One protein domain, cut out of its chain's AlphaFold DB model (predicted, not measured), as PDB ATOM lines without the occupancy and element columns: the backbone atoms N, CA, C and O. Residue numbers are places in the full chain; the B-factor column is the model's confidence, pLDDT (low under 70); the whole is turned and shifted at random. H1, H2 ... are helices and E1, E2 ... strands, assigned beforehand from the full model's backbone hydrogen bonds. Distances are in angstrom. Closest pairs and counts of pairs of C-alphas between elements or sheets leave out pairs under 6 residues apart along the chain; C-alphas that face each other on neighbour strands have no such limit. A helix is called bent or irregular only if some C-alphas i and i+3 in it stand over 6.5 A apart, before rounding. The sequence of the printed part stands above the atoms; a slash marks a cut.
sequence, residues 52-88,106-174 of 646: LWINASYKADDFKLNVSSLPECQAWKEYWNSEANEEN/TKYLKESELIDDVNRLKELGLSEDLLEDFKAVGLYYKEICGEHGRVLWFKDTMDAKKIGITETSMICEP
ATOM      1  N   LEU A  52      -5.996  -4.652  18.313       84.12
ATOM      2  CA  LEU A  52      -6.816  -3.443  18.214       84.12
ATOM      3  C   LEU A  52      -7.824  -3.419  19.363       84.12
ATOM      4  O   LEU A  52      -8.669  -4.301  19.428       84.12
ATOM      5  N   TRP A  53      -7.773  -2.416  20.239       83.50
ATOM      6  CA  TRP A  53      -8.747  -2.259  21.326       83.50
ATOM      7  C   TRP A  53      -9.771  -1.167  21.010       83.50
ATOM      8  O   TRP A  53      -9.411  -0.002  20.818       83.50
ATOM      9  N   ILE A  54     -11.051  -1.538  21.003       84.31
ATOM     10  CA  ILE A  54     -12.187  -0.618  20.956       84.31
ATOM     11  C   ILE A  54     -12.679  -0.441  22.391       84.31
ATOM     12  O   ILE A  54     -13.214  -1.360  23.006       84.31
ATOM     13  N   ASN A  55     -12.442   0.747  22.931       81.50
ATOM     14  CA  ASN A  55     -12.629   1.050  24.347       81.50
ATOM     15  C   ASN A  55     -13.378   2.379  24.562       81.50
ATOM     16  O   ASN A  55     -13.236   3.048  25.568       81.50
ATOM     17  N   ALA A  56     -14.130   2.831  23.560       79.94
ATOM     18  CA  ALA A  56     -14.996   3.998  23.688       79.94
ATOM     19  C   ALA A  56     -16.116   3.935  22.647       79.94
ATOM     20  O   ALA A  56     -15.911   3.418  21.545       79.94
ATOM     21  N   SER A  57     -17.267   4.525  22.970       76.12
ATOM     22  CA  SER A  57     -18.435   4.623  22.082       76.12
ATOM     23  C   SER A  57     -18.098   5.244  20.717       76.12
ATOM     24  O   SER A  57     -18.488   4.713  19.683       76.12
ATOM     25  N   TYR A  58     -17.310   6.324  20.679       75.06
ATOM     26  CA  TYR A  58     -16.932   6.983  19.422       75.06
ATOM     27  C   TYR A  58     -15.939   6.165  18.581       75.06
ATOM     28  O   TYR A  58     -15.964   6.252  17.357       75.06
ATOM     29  N   LYS A  59     -15.077   5.349  19.212       79.94
ATOM     30  CA  LYS A  59     -14.185   4.430  18.484       79.94
ATOM     31  C   LYS A  59     -14.989   3.300  17.853       79.94
ATOM     32  O   LYS A  59     -14.701   2.902  16.733       79.94
ATOM     33  N   ALA A  60     -16.001   2.802  18.563       80.06
ATOM     34  CA  ALA A  60     -16.941   1.829  18.023       80.06
ATOM     35  C   ALA A  60     -17.672   2.392  16.788       80.06
ATOM     36  O   ALA A  60     -17.747   1.708  15.769       80.06
ATOM     37  N   ASP A  61     -18.113   3.650  16.840       78.69
ATOM     38  CA  ASP A  61     -18.765   4.338  15.716       78.69
ATOM     39  C   ASP A  61     -17.834   4.535  14.502       78.69
ATOM     40  O   ASP A  61     -18.231   4.284  13.364       78.69
ATOM     41  N   ASP A  62     -16.554   4.871  14.725       80.50
ATOM     42  CA  ASP A  62     -15.553   4.979  13.649       80.50
ATOM     43  C   ASP A  62     -15.362   3.640  12.896       80.50
ATOM     44  O   ASP A  62     -15.159   3.630  11.677       80.50
ATOM     45  N   PHE A  63     -15.496   2.505  13.595       81.19
ATOM     46  CA  PHE A  63     -15.502   1.156  13.008       81.19
ATOM     47  C   PHE A  63     -16.906   0.657  12.613       81.19
ATOM     48  O   PHE A  63     -17.052  -0.500  12.215       81.19
ATOM     49  N   LYS A  64     -17.930   1.523  12.674       78.00
ATOM     50  CA  LYS A  64     -19.345   1.241  12.357       78.00
ATOM     51  C   LYS A  64     -19.963   0.103  13.177       78.00
ATOM     52  O   LYS A  64     -20.890  -0.565  12.718       78.00
ATOM     53  N   LEU A  65     -19.470  -0.112  14.393       81.25
ATOM     54  CA  LEU A  65     -20.022  -1.084  15.328       81.25
ATOM     55  C   LEU A  65     -21.356  -0.560  15.879       81.25
ATOM     56  O   LEU A  65     -21.408   0.490  16.520       81.25
ATOM     57  N   ASN A  66     -22.444  -1.299  15.662       78.56
ATOM     58  CA  ASN A  66     -23.756  -0.914  16.176       78.56
ATOM     59  C   ASN A  66     -23.877  -1.247  17.671       78.56
ATOM     60  O   ASN A  66     -24.332  -2.323  18.063       78.56
ATOM     61  N   VAL A  67     -23.482  -0.292  18.513       77.19
ATOM     62  CA  VAL A  67     -23.477  -0.423  19.978       77.19
ATOM     63  C   VAL A  67     -24.873  -0.720  20.547       77.19
ATOM     64  O   VAL A  67     -25.003  -1.413  21.553       77.19
ATOM     65  N   SER A  68     -25.937  -0.249  19.889       73.75
ATOM     66  CA  SER A  68     -27.313  -0.400  20.384       73.75
ATOM     67  C   SER A  68     -27.900  -1.800  20.185       73.75
ATOM     68  O   SER A  68     -28.869  -2.142  20.854       73.75
ATOM     69  N   SER A  69     -27.340  -2.609  19.281       78.62
ATOM     70  CA  SER A  69     -27.804  -3.981  19.026       78.62
ATOM     71  C   SER A  69     -27.098  -5.048  19.868       78.62
ATOM     72  O   SER A  69     -27.439  -6.223  19.754       78.62
ATOM     73  N   LEU A  70     -26.106  -4.667  20.681       80.94
ATOM     74  CA  LEU A  70     -25.317  -5.609  21.474       80.94
ATOM     75  C   LEU A  70     -26.056  -5.985  22.774       80.94
ATOM     76  O   LEU A  70     -26.373  -5.087  23.562       80.94
ATOM     77  N   PRO A  71     -26.304  -7.283  23.043       78.12
ATOM     78  CA  PRO A  71     -26.978  -7.722  24.268       78.12
ATOM     79  C   PRO A  71     -26.174  -7.381  25.530       78.12
ATOM     80  O   PRO A  71     -26.754  -7.093  26.578       78.12
ATOM     81  N   GLU A  72     -24.845  -7.327  25.428       81.50
ATOM     82  CA  GLU A  72     -23.956  -6.906  26.510       81.50
ATOM     83  C   GLU A  72     -24.216  -5.444  26.910       81.50
ATOM     84  O   GLU A  72     -24.215  -5.124  28.097       81.50
ATOM     85  N   CYS A  73     -24.522  -4.564  25.951       78.00
ATOM     86  CA  CYS A  73     -24.841  -3.167  26.247       78.00
ATOM     87  C   CYS A  73     -26.206  -2.979  26.902       78.00
ATOM     88  O   CYS A  73     -26.370  -2.044  27.686       78.00
ATOM     89  N   GLN A  74     -27.177  -3.850  26.622       78.88
ATOM     90  CA  GLN A  74     -28.454  -3.818  27.331       78.88
ATOM     91  C   GLN A  74     -28.261  -4.173  28.812       78.88
ATOM     92  O   GLN A  74     -28.735  -3.440  29.678       78.88
ATOM     93  N   ALA A  75     -27.484  -5.223  29.101       79.44
ATOM     94  CA  ALA A  75     -27.169  -5.620  30.473       79.44
ATOM     95  C   ALA A  75     -26.420  -4.514  31.247       79.44
ATOM     96  O   ALA A  75     -26.738  -4.244  32.404       79.44
ATOM     97  N   TRP A  76     -25.471  -3.824  30.601       80.81
ATOM     98  CA  TRP A  76     -24.759  -2.690  31.210       80.81
ATOM     99  C   TRP A  76     -25.660  -1.473  31.464       80.81
ATOM    100  O   TRP A  76     -25.523  -0.814  32.495       80.81
ATOM    101  N   LYS A  77     -26.620  -1.190  30.575       81.12
ATOM    102  CA  LYS A  77     -27.611  -0.122  30.787       81.12
ATOM    103  C   LYS A  77     -28.542  -0.427  31.960       81.12
ATOM    104  O   LYS A  77     -28.818   0.466  32.755       81.12
ATOM    105  N   GLU A  78     -28.996  -1.671  32.090       78.56
ATOM    106  CA  GLU A  78     -29.817  -2.111  33.226       78.56
ATOM    107  C   GLU A  78     -29.044  -1.992  34.554       78.56
ATOM    108  O   GLU A  78     -29.586  -1.457  35.521       78.56
ATOM    109  N   TYR A  79     -27.757  -2.363  34.572       79.75
ATOM    110  CA  TYR A  79     -26.871  -2.189  35.732       79.75
ATOM    111  C   TYR A  79     -26.725  -0.714  36.153       79.75
ATOM    112  O   TYR A  79     -26.940  -0.360  37.314       79.75
ATOM    113  N   TRP A  80     -26.428   0.181  35.210       77.06
ATOM    114  CA  TRP A  80     -26.283   1.608  35.518       77.06
ATOM    115  C   TRP A  80     -27.579   2.290  35.952       77.06
ATOM    116  O   TRP A  80     -27.518   3.309  36.640       77.06
ATOM    117  N   ASN A  81     -28.730   1.769  35.528       74.69
ATOM    118  CA  ASN A  81     -30.025   2.254  35.985       74.69
ATOM    119  C   ASN A  81     -30.326   1.786  37.417       74.69
ATOM    120  O   ASN A  81     -30.975   2.523  38.154       74.69
ATOM    121  N   SER A  82     -29.829   0.613  37.838       67.31
ATOM    122  CA  SER A  82     -29.942   0.176  39.239       67.31
ATOM    123  C   SER A  82     -29.061   0.985  40.199       67.31
ATOM    124  O   SER A  82     -29.559   1.408  41.236       67.31
ATOM    125  N   GLU A  83     -27.810   1.299  39.838       66.00
ATOM    126  CA  GLU A  83     -26.937   2.131  40.692       66.00
ATOM    127  C   GLU A  83     -27.474   3.563  40.868       66.00
ATOM    128  O   GLU A  83     -27.419   4.119  41.960       66.00
ATOM    129  N   ALA A  84     -28.061   4.149  39.818       58.25
ATOM    130  CA  ALA A  84     -28.655   5.486  39.897       58.25
ATOM    131  C   ALA A  84     -29.906   5.548  40.803       58.25
ATOM    132  O   ALA A  84     -30.278   6.625  41.268       58.25
ATOM    133  N   ASN A  85     -30.564   4.413  41.059       54.72
ATOM    134  CA  ASN A  85     -31.716   4.344  41.960       54.72
ATOM    135  C   ASN A  85     -31.302   4.140  43.428       54.72
ATOM    136  O   ASN A  85     -31.973   4.678  44.306       54.72
ATOM    137  N   GLU A  86     -30.172   3.481  43.712       52.28
ATOM    138  CA  GLU A  86     -29.630   3.376  45.081       52.28
ATOM    139  C   GLU A  86     -29.195   4.739  45.657       52.28
ATOM    140  O   GLU A  86     -29.279   4.961  46.868       52.28
ATOM    141  N   GLU A  87     -28.778   5.687  44.811       47.28
ATOM    142  CA  GLU A  87     -28.501   7.069  45.238       47.28
ATOM    143  C   GLU A  87     -29.781   7.850  45.590       47.28
ATOM    144  O   GLU A  87     -29.743   8.721  46.459       47.28
ATOM    145  N   ASN A  88     -30.927   7.494  44.998       42.75
ATOM    146  CA  ASN A  88     -32.220   8.139  45.256       42.75
ATOM    147  C   ASN A  88     -33.007   7.493  46.418       42.75
ATOM    148  O   ASN A  88     -33.795   8.173  47.072       42.75
ATOM    149  N   THR A 106     -24.959  -9.697  39.180       46.91
ATOM    150  CA  THR A 106     -23.616  -9.086  39.060       46.91
ATOM    151  C   THR A 106     -22.499 -10.079  38.712       46.91
ATOM    152  O   THR A 106     -21.397  -9.676  38.353       46.91
ATOM    153  N   LYS A 107     -22.767 -11.392  38.749       49.56
ATOM    154  CA  LYS A 107     -21.779 -12.444  38.450       49.56
ATOM    155  C   LYS A 107     -21.604 -12.754  36.950       49.56
ATOM    156  O   LYS A 107     -20.720 -13.537  36.611       49.56
ATOM    157  N   TYR A 108     -22.418 -12.179  36.059       56.78
ATOM    158  CA  TYR A 108     -22.440 -12.538  34.627       56.78
ATOM    159  C   TYR A 108     -22.322 -11.350  33.653       56.78
ATOM    160  O   TYR A 108     -22.620 -11.505  32.470       56.78
ATOM    161  N   LEU A 109     -21.875 -10.176  34.108       71.06
ATOM    162  CA  LEU A 109     -21.589  -9.055  33.206       71.06
ATOM    163  C   LEU A 109     -20.240  -9.272  32.514       71.06
ATOM    164  O   LEU A 109     -19.195  -9.378  33.153       71.06
ATOM    165  N   LYS A 110     -20.260  -9.365  31.182       75.00
ATOM    166  CA  LYS A 110     -19.044  -9.482  30.374       75.00
ATOM    167  C   LYS A 110     -18.406  -8.101  30.237       75.00
ATOM    168  O   LYS A 110     -18.960  -7.215  29.590       75.00
ATOM    169  N   GLU A 111     -17.242  -7.916  30.853       77.31
ATOM    170  CA  GLU A 111     -16.520  -6.637  30.820       77.31
ATOM    171  C   GLU A 111     -15.757  -6.433  29.507       77.31
ATOM    172  O   GLU A 111     -15.771  -5.344  28.935       77.31
ATOM    173  N   SER A 112     -15.105  -7.487  29.008       81.75
ATOM    174  CA  SER A 112     -14.304  -7.429  27.786       81.75
ATOM    175  C   SER A 112     -14.301  -8.745  27.011       81.75
ATOM    176  O   SER A 112     -14.567  -9.819  27.558       81.75
ATOM    177  N   GLU A 113     -14.015  -8.658  25.715       83.50
ATOM    178  CA  GLU A 113     -13.882  -9.798  24.809       83.50
ATOM    179  C   GLU A 113     -12.708  -9.569  23.865       83.50
ATOM    180  O   GLU A 113     -12.587  -8.499  23.280       83.50
ATOM    181  N   LEU A 114     -11.854 -10.578  23.705       85.50
ATOM    182  CA  LEU A 114     -10.820 -10.599  22.677       85.50
ATOM    183  C   LEU A 114     -11.289 -11.518  21.549       85.50
ATOM    184  O   LEU A 114     -11.623 -12.670  21.808       85.50
ATOM    185  N   ILE A 115     -11.315 -11.000  20.327       84.88
ATOM    186  CA  ILE A 115     -11.855 -11.673  19.150       84.88
ATOM    187  C   ILE A 115     -10.726 -11.903  18.151       84.88
ATOM    188  O   ILE A 115     -10.173 -10.962  17.578       84.88
ATOM    189  N   ASP A 116     -10.394 -13.163  17.938       80.88
ATOM    190  CA  ASP A 116      -9.469 -13.656  16.917       80.88
ATOM    191  C   ASP A 116     -10.187 -14.422  15.788       80.88
ATOM    192  O   ASP A 116      -9.601 -14.662  14.732       80.88
ATOM    193  N   ASP A 117     -11.475 -14.732  15.970       84.06
ATOM    194  CA  ASP A 117     -12.299 -15.460  15.008       84.06
ATOM    195  C   ASP A 117     -13.032 -14.546  14.010       84.06
ATOM    196  O   ASP A 117     -13.833 -13.680  14.372       84.06
ATOM    197  N   VAL A 118     -12.856 -14.829  12.714       81.88
ATOM    198  CA  VAL A 118     -13.508 -14.107  11.602       81.88
ATOM    199  C   VAL A 118     -15.039 -14.193  11.682       81.88
ATOM    200  O   VAL A 118     -15.736 -13.223  11.394       81.88
ATOM    201  N   ASN A 119     -15.586 -15.338  12.102       83.06
ATOM    202  CA  ASN A 119     -17.037 -15.529  12.205       83.06
ATOM    203  C   ASN A 119     -17.656 -14.617  13.268       83.06
ATOM    204  O   ASN A 119     -18.706 -14.021  13.032       83.06
ATOM    205  N   ARG A 120     -16.966 -14.447  14.400       81.44
ATOM    206  CA  ARG A 120     -17.416 -13.589  15.497       81.44
ATOM    207  C   ARG A 120     -17.362 -12.106  15.115       81.44
ATOM    208  O   ARG A 120     -18.246 -11.353  15.506       81.44
ATOM    209  N   LEU A 121     -16.398 -11.690  14.287       81.81
ATOM    210  CA  LEU A 121     -16.363 -10.326  13.736       81.81
ATOM    211  C   LEU A 121     -17.551 -10.026  12.817       81.81
ATOM    212  O   LEU A 121     -18.129  -8.944  12.915       81.81
ATOM    213  N   LYS A 122     -17.957 -10.988  11.973       81.56
ATOM    214  CA  LYS A 122     -19.137 -10.829  11.104       81.56
ATOM    215  C   LYS A 122     -20.430 -10.712  11.906       81.56
ATOM    216  O   LYS A 122     -21.276  -9.897  11.555       81.56
ATOM    217  N   GLU A 123     -20.575 -11.487  12.985       81.31
ATOM    218  CA  GLU A 123     -21.725 -11.384  13.900       81.31
ATOM    219  C   GLU A 123     -21.844  -9.989  14.526       81.31
ATOM    220  O   GLU A 123     -22.949  -9.490  14.721       81.31
ATOM    221  N   LEU A 124     -20.706  -9.350  14.802       79.38
ATOM    222  CA  LEU A 124     -20.630  -8.015  15.392       79.38
ATOM    223  C   LEU A 124     -20.683  -6.888  14.345       79.38
ATOM    224  O   LEU A 124     -20.738  -5.719  14.711       79.38
ATOM    225  N   GLY A 125     -20.691  -7.212  13.047       76.50
ATOM    226  CA  GLY A 125     -20.728  -6.227  11.962       76.50
ATOM    227  C   GLY A 125     -19.394  -5.518  11.688       76.50
ATOM    228  O   GLY A 125     -19.391  -4.462  11.059       76.50
ATOM    229  N   LEU A 126     -18.269  -6.083  12.141       81.81
ATOM    230  CA  LEU A 126     -16.916  -5.565  11.905       81.81
ATOM    231  C   LEU A 126     -16.318  -6.132  10.605       81.81
ATOM    232  O   LEU A 126     -16.621  -7.256  10.204       81.81
ATOM    233  N   SER A 127     -15.449  -5.361   9.939       80.31
ATOM    234  CA  SER A 127     -14.807  -5.784   8.685       80.31
ATOM    235  C   SER A 127     -13.769  -6.887   8.907       80.31
ATOM    236  O   SER A 127     -12.921  -6.784   9.792       80.31
ATOM    237  N   GLU A 128     -13.800  -7.908   8.049       80.31
ATOM    238  CA  GLU A 128     -12.895  -9.070   8.091       80.31
ATOM    239  C   GLU A 128     -11.422  -8.676   7.904       80.31
ATOM    240  O   GLU A 128     -10.537  -9.279   8.514       80.31
ATOM    241  N   ASP A 129     -11.183  -7.594   7.158       78.75
ATOM    242  CA  ASP A 129      -9.866  -7.012   6.878       78.75
ATOM    243  C   ASP A 129      -9.104  -6.616   8.162       78.75
ATOM    244  O   ASP A 129      -7.877  -6.538   8.175       78.75
ATOM    245  N   LEU A 130      -9.800  -6.442   9.295       78.94
ATOM    246  CA  LEU A 130      -9.165  -6.096  10.572       78.94
ATOM    247  C   LEU A 130      -8.237  -7.199  11.103       78.94
ATOM    248  O   LEU A 130      -7.279  -6.886  11.803       78.94
ATOM    249  N   LEU A 131      -8.460  -8.474  10.766       79.88
ATOM    250  CA  LEU A 131      -7.550  -9.568  11.153       79.88
ATOM    251  C   LEU A 131      -6.367  -9.735  10.180       79.88
ATOM    252  O   LEU A 131      -5.378 -10.428  10.472       79.88
ATOM    253  N   GLU A 132      -6.419  -9.070   9.023       78.94
ATOM    254  CA  GLU A 132      -5.270  -8.967   8.125       78.94
ATOM    255  C   GLU A 132      -4.225  -7.998   8.687       78.94
ATOM    256  O   GLU A 132      -3.033  -8.321   8.655       78.94
ATOM    257  N   ASP A 133      -4.669  -6.913   9.322       78.75
ATOM    258  CA  ASP A 133      -3.801  -5.893   9.923       78.75
ATOM    259  C   ASP A 133      -3.466  -6.174  11.400       78.75
ATOM    260  O   ASP A 133      -2.326  -5.978  11.839       78.75
ATOM    261  N   PHE A 134      -4.421  -6.706  12.171       81.00
ATOM    262  CA  PHE A 134      -4.293  -6.926  13.616       81.00
ATOM    263  C   PHE A 134      -4.320  -8.413  13.994       81.00
ATOM    264  O   PHE A 134      -4.839  -9.264  13.281       81.00
ATOM    265  N   LYS A 135      -3.706  -8.754  15.134       82.50
ATOM    266  CA  LYS A 135      -3.641 -10.136  15.646       82.50
ATOM    267  C   LYS A 135      -4.983 -10.595  16.224       82.50
ATOM    268  O   LYS A 135      -5.294 -11.776  16.155       82.50
ATOM    269  N   ALA A 136      -5.703  -9.669  16.848       82.44
ATOM    270  CA  ALA A 136      -7.024  -9.846  17.433       82.44
ATOM    271  C   ALA A 136      -7.646  -8.460  17.663       82.44
ATOM    272  O   ALA A 136      -6.923  -7.457  17.735       82.44
ATOM    273  N   VAL A 137      -8.965  -8.413  17.814       84.81
ATOM    274  CA  VAL A 137      -9.729  -7.206  18.142       84.81
ATOM    275  C   VAL A 137     -10.318  -7.365  19.541       84.81
ATOM    276  O   VAL A 137     -11.074  -8.293  19.798       84.81
ATOM    277  N   GLY A 138      -9.947  -6.487  20.465       85.56
ATOM    278  CA  GLY A 138     -10.496  -6.423  21.813       85.56
ATOM    279  C   GLY A 138     -11.646  -5.421  21.906       85.56
ATOM    280  O   GLY A 138     -11.491  -4.271  21.503       85.56
ATOM    281  N   LEU A 139     -12.783  -5.834  22.462       85.12
ATOM    282  CA  LEU A 139     -13.919  -4.974  22.796       85.12
ATOM    283  C   LEU A 139     -14.020  -4.827  24.314       85.12
ATOM    284  O   LEU A 139     -14.023  -5.828  25.032       85.12
ATOM    285  N   TYR A 140     -14.131  -3.592  24.800       85.38
ATOM    286  CA  TYR A 140     -14.384  -3.297  26.211       85.38
ATOM    287  C   TYR A 140     -15.816  -2.771  26.386       85.38
ATOM    288  O   TYR A 140     -16.084  -1.585  26.196       85.38
ATOM    289  N   TYR A 141     -16.758  -3.665  26.704       82.44
ATOM    290  CA  TYR A 141     -18.195  -3.355  26.703       82.44
ATOM    291  C   TYR A 141     -18.567  -2.294  27.747       82.44
ATOM    292  O   TYR A 141     -19.376  -1.421  27.448       82.44
ATOM    293  N   LYS A 142     -17.920  -2.287  28.922       80.75
ATOM    294  CA  LYS A 142     -18.180  -1.283  29.973       80.75
ATOM    295  C   LYS A 142     -18.004   0.158  29.463       80.75
ATOM    296  O   LYS A 142     -18.830   1.007  29.774       80.75
ATOM    297  N   GLU A 143     -16.980   0.434  28.650       81.56
ATOM    298  CA  GLU A 143     -16.755   1.779  28.077       81.56
ATOM    299  C   GLU A 143     -17.517   1.989  26.763       81.56
ATOM    300  O   GLU A 143     -18.092   3.050  26.535       81.56
ATOM    301  N   ILE A 144     -17.592   0.986  25.880       83.31
ATOM    302  CA  ILE A 144     -18.312   1.133  24.601       83.31
ATOM    303  C   ILE A 144     -19.780   1.521  24.834       83.31
ATOM    304  O   ILE A 144     -20.309   2.380  24.125       83.31
ATOM    305  N   CYS A 145     -20.426   0.923  25.838       80.69
ATOM    306  CA  CYS A 145     -21.840   1.150  26.119       80.69
ATOM    307  C   CYS A 145     -22.109   2.456  26.902       80.69
ATOM    308  O   CYS A 145     -23.267   2.853  27.008       80.69
ATOM    309  N   GLY A 146     -21.073   3.129  27.427       73.38
ATOM    310  CA  GLY A 146     -21.164   4.232  28.400       73.38
ATOM    311  C   GLY A 146     -21.394   5.642  27.844       73.38
ATOM    312  O   GLY A 146     -21.200   6.601  28.580       73.38
ATOM    313  N   GLU A 147     -21.778   5.785  26.567       67.44
ATOM    314  CA  GLU A 147     -22.000   7.079  25.881       67.44
ATOM    315  C   GLU A 147     -20.913   8.139  26.169       67.44
ATOM    316  O   GLU A 147     -21.173   9.238  26.657       67.44
ATOM    317  N   HIS A 148     -19.658   7.839  25.827       68.38
ATOM    318  CA  HIS A 148     -18.577   8.820  25.925       68.38
ATOM    319  C   HIS A 148     -18.702   9.933  24.872       68.38
ATOM    320  O   HIS A 148     -18.899   9.670  23.682       68.38
ATOM    321  N   GLY A 149     -18.524  11.185  25.305       54.00
ATOM    322  CA  GLY A 149     -18.424  12.338  24.410       54.00
ATOM    323  C   GLY A 149     -17.175  12.277  23.520       54.00
ATOM    324  O   GLY A 149     -16.115  11.818  23.943       54.00
ATOM    325  N   ARG A 150     -17.289  12.766  22.277       60.44
ATOM    326  CA  ARG A 150     -16.167  12.889  21.331       60.44
ATOM    327  C   ARG A 150     -15.680  14.337  21.287       60.44
ATOM    328  O   ARG A 150     -16.471  15.241  21.028       60.44
ATOM    329  N   VAL A 151     -14.378  14.548  21.468       60.75
ATOM    330  CA  VAL A 151     -13.725  15.849  21.241       60.75
ATOM    331  C   VAL A 151     -13.051  15.818  19.871       60.75
ATOM    332  O   VAL A 151     -12.264  14.918  19.584       60.75
ATOM    333  N   LEU A 152     -13.379  16.782  19.009       56.34
ATOM    334  CA  LEU A 152     -12.813  16.911  17.665       56.34
ATOM    335  C   LEU A 152     -12.152  18.277  17.505       56.34
ATOM    336  O   LEU A 152     -12.762  19.306  17.784       56.34
ATOM    337  N   TRP A 153     -10.920  18.271  17.004       56.97
ATOM    338  CA  TRP A 153     -10.154  19.476  16.710       56.97
ATOM    339  C   TRP A 153     -10.216  19.773  15.213       56.97
ATOM    340  O   TRP A 153     -10.044  18.875  14.390       56.97
ATOM    341  N   PHE A 154     -10.426  21.035  14.851       66.50
ATOM    342  CA  PHE A 154     -10.320  21.498  13.472       66.50
ATOM    343  C   PHE A 154      -9.485  22.768  13.417       66.50
ATOM    344  O   PHE A 154      -9.518  23.595  14.326       66.50
ATOM    345  N   LYS A 155      -8.717  22.906  12.339       49.34
ATOM    346  CA  LYS A 155      -7.824  24.046  12.133       49.34
ATOM    347  C   LYS A 155      -8.412  25.045  11.144       49.34
ATOM    348  O   LYS A 155      -8.368  26.247  11.391       49.34
ATOM    349  N   ASP A 156      -9.007  24.529  10.068       54.59
ATOM    350  CA  ASP A 156      -9.532  25.326   8.966       54.59
ATOM    351  C   ASP A 156     -11.055  25.179   8.823       54.59
ATOM    352  O   ASP A 156     -11.666  24.193   9.242       54.59
ATOM    353  N   THR A 157     -11.688  26.142   8.151       56.25
ATOM    354  CA  THR A 157     -13.139  26.127   7.882       56.25
ATOM    355  C   THR A 157     -13.567  24.959   6.993       56.25
ATOM    356  O   THR A 157     -14.703  24.495   7.079       56.25
ATOM    357  N   MET A 158     -12.662  24.445   6.154       57.88
ATOM    358  CA  MET A 158     -12.903  23.225   5.381       57.88
ATOM    359  C   MET A 158     -12.941  21.980   6.271       57.88
ATOM    360  O   MET A 158     -13.722  21.072   5.999       57.88
ATOM    361  N   ASP A 159     -12.152  21.947   7.343       57.97
ATOM    362  CA  ASP A 159     -12.145  20.836   8.294       57.97
ATOM    363  C   ASP A 159     -13.356  20.905   9.227       57.97
ATOM    364  O   ASP A 159     -14.005  19.886   9.458       57.97
ATOM    365  N   ALA A 160     -13.762  22.112   9.635       55.62
ATOM    366  CA  ALA A 160     -15.024  22.338  10.341       55.62
ATOM    367  C   ALA A 160     -16.233  21.827   9.529       55.62
ATOM    368  O   ALA A 160     -17.093  21.126  10.064       55.62
ATOM    369  N   LYS A 161     -16.255  22.094   8.213       61.59
ATOM    370  CA  LYS A 161     -17.302  21.599   7.300       61.59
ATOM    371  C   LYS A 161     -17.307  20.075   7.168       61.59
ATOM    372  O   LYS A 161     -18.387  19.494   7.107       61.59
ATOM    373  N   LYS A 162     -16.141  19.415   7.165       61.94
ATOM    374  CA  LYS A 162     -16.048  17.938   7.161       61.94
ATOM    375  C   LYS A 162     -16.605  17.311   8.441       61.94
ATOM    376  O   LYS A 162     -17.096  16.192   8.392       61.94
ATOM    377  N   ILE A 163     -16.557  18.041   9.554       64.56
ATOM    378  CA  ILE A 163     -17.093  17.628  10.862       64.56
ATOM    379  C   ILE A 163     -18.588  18.006  11.004       64.56
ATOM    380  O   ILE A 163     -19.222  17.711  12.011       64.56
ATOM    381  N   GLY A 164     -19.191  18.628   9.982       57.38
ATOM    382  CA  GLY A 164     -20.610  19.003   9.974       57.38
ATOM    383  C   GLY A 164     -20.919  20.349  10.638       57.38
ATOM    384  O   GLY A 164     -22.090  20.688  10.819       57.38
ATOM    385  N   ILE A 165     -19.897  21.145  10.970       62.62
ATOM    386  CA  ILE A 165     -20.067  22.513  11.474       62.62
ATOM    387  C   ILE A 165     -20.232  23.449  10.272       62.62
ATOM    388  O   ILE A 165     -19.345  23.583   9.425       62.62
ATOM    389  N   THR A 166     -21.391  24.096  10.188       60.69
ATOM    390  CA  THR A 166     -21.762  25.033   9.118       60.69
ATOM    391  C   THR A 166     -22.062  26.413   9.708       60.69
ATOM    392  O   THR A 166     -22.196  26.567  10.917       60.69
ATOM    393  N   GLU A 167     -22.193  27.444   8.871       55.75
ATOM    394  CA  GLU A 167     -22.482  28.829   9.308       55.75
ATOM    395  C   GLU A 167     -23.841  28.977  10.035       55.75
ATOM    396  O   GLU A 167     -24.144  30.005  10.650       55.75
ATOM    397  N   THR A 168     -24.677  27.941   9.976       54.81
ATOM    398  CA  THR A 168     -25.964  27.818  10.672       54.81
ATOM    399  C   THR A 168     -25.880  27.031  11.979       54.81
ATOM    400  O   THR A 168     -26.888  26.905  12.666       54.81
ATOM    401  N   SER A 169     -24.717  26.486  12.341       55.50
ATOM    402  CA  SER A 169     -24.529  25.803  13.621       55.50
ATOM    403  C   SER A 169     -24.620  26.810  14.775       55.50
ATOM    404  O   SER A 169     -24.010  27.876  14.706       55.50
ATOM    405  N   MET A 170     -25.325  26.455  15.856       49.81
ATOM    406  CA  MET A 170     -25.500  27.299  17.059       49.81
ATOM    407  C   MET A 170     -24.170  27.805  17.647       49.81
ATOM    408  O   MET A 170     -24.097  28.885  18.215       49.81
ATOM    409  N   ILE A 171     -23.081  27.062  17.433       55.97
ATOM    410  CA  ILE A 171     -21.718  27.421  17.854       55.97
ATOM    411  C   ILE A 171     -21.233  28.732  17.190       55.97
ATOM    412  O   ILE A 171     -20.396  29.437  17.746       55.97
ATOM    413  N   CYS A 172     -21.765  29.093  16.016       52.31
ATOM    414  CA  CYS A 172     -21.374  30.283  15.252       52.31
ATOM    415  C   CYS A 172     -22.256  31.521  15.511       52.31
ATOM    416  O   CYS A 172     -21.995  32.574  14.930       52.31
ATOM    417  N   GLU A 173     -23.290  31.427  16.356       47.06
ATOM    418  CA  GLU A 173     -24.185  32.547  16.692       47.06
ATOM    419  C   GLU A 173     -23.493  33.781  17.302       47.06
ATOM    420  O   GLU A 173     -23.771  34.879  16.815       47.06
ATOM    421  N   PRO A 174     -22.545  33.672  18.259       48.31
ATOM    422  CA  PRO A 174     -21.909  34.855  18.854       48.31
ATOM    423  C   PRO A 174     -20.988  35.622  17.888       48.31
ATOM    424  O   PRO A 174     -20.584  36.744  18.180       48.31
TER     425      PRO A 174
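Overview. This is residues 52 to 88 and 106 to 174 of the 646 residues of the protein "Neur_chan_LBD domain-containing protein" of Dictyocaulus viviparus (UniProt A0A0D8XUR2). A small three-stranded sheet, E1, E3 and E2, has the short helices H1, H4 and H5 at its margins; the long helix H2 packs on H5 with one end, and its other end, residues 81 to 88, sticks out. From H5 a long strip with no named element, residues 145 to 156, runs away to a small outlying part with H6 and H7, which is loosely placed. The printed part has 106 residues, with seven named helices and three named strands in the order E1 H1 H2 E2 H3 H4 E3 H5 H6 H7. The sheet's order is E1 E3 E2, mixed, and the class is mostly helix. The whole is loose, with a radius of gyration of the C-alphas of 17.7 A, and flat, spanning 51 by 49 by 18 A.

Along the chain. E1, residues 52 to 54, begins at C-alpha 52, (-6.816, -3.443, 18.214). H1 is residues 57 to 62. H2, residues 71 to 88, is 26.8 A long and ends at C-alpha 88, (-32.220, 8.139, 45.256). After the cut come E2, residues 112 to 115, 9.9 A; H3, residues 118 to 123; H4, residues 130 to 133; E3, residues 136 to 140, 13.2 A; and H5, residues 141 to 144. H6 is residues 157 to 162. H7, residues 170 to 174, is irregular, with C-alphas 171 and 174 7.5 A apart; it ends at C-alpha 174, (-21.909, 34.855, 18.854).

Arrangement. E1 and E3 are parallel at 20 degrees, with N 54 and O 138 within hydrogen-bond range at 2.8 A. E3 and E2 are antiparallel at 162 degrees, with N 113 and O 139 at 2.9 A. H1, H4 and H5 each only graze the sheet. H1 and H5 touch, the closest C-alphas being those of Ser 57 and Ile 144, 4.3 A apart. H2 touches H5 with residues 72 to 76 alone; the closest C-alphas, of Cys 73 and Tyr 141, are 6.7 A apart. H3 is close to but not clearly touching H4, with C-alphas 118 and 131 7.5 A apart. H6 and H7 are apart from each other, and both are apart from H5. Every O i to N i+4 pair is within hydrogen-bond range in H1, H3 and H6; H2 has 12 of 14 and H7 0 of 1, with 1 of 2 O i to N i+3 pairs, while H4 and H5 are too short for an O i to N i+4 pair.

Size, cuts and confidence. The C-alphas farthest apart, of Asp 117 and Pro 174, are 51.4 A apart. Residues 89 to 105 are not printed; C-alphas 88 and 106 are 20.2 A apart across this cut. The link from H5 to H6, 12 residues, is long. Residues 168 to 174, of which 170 to 174 belong to H7, stand free. Mean pLDDT of the printed part is 71.8, and residues 82 to 88, 106 to 108 and 147 to 174 are under 70.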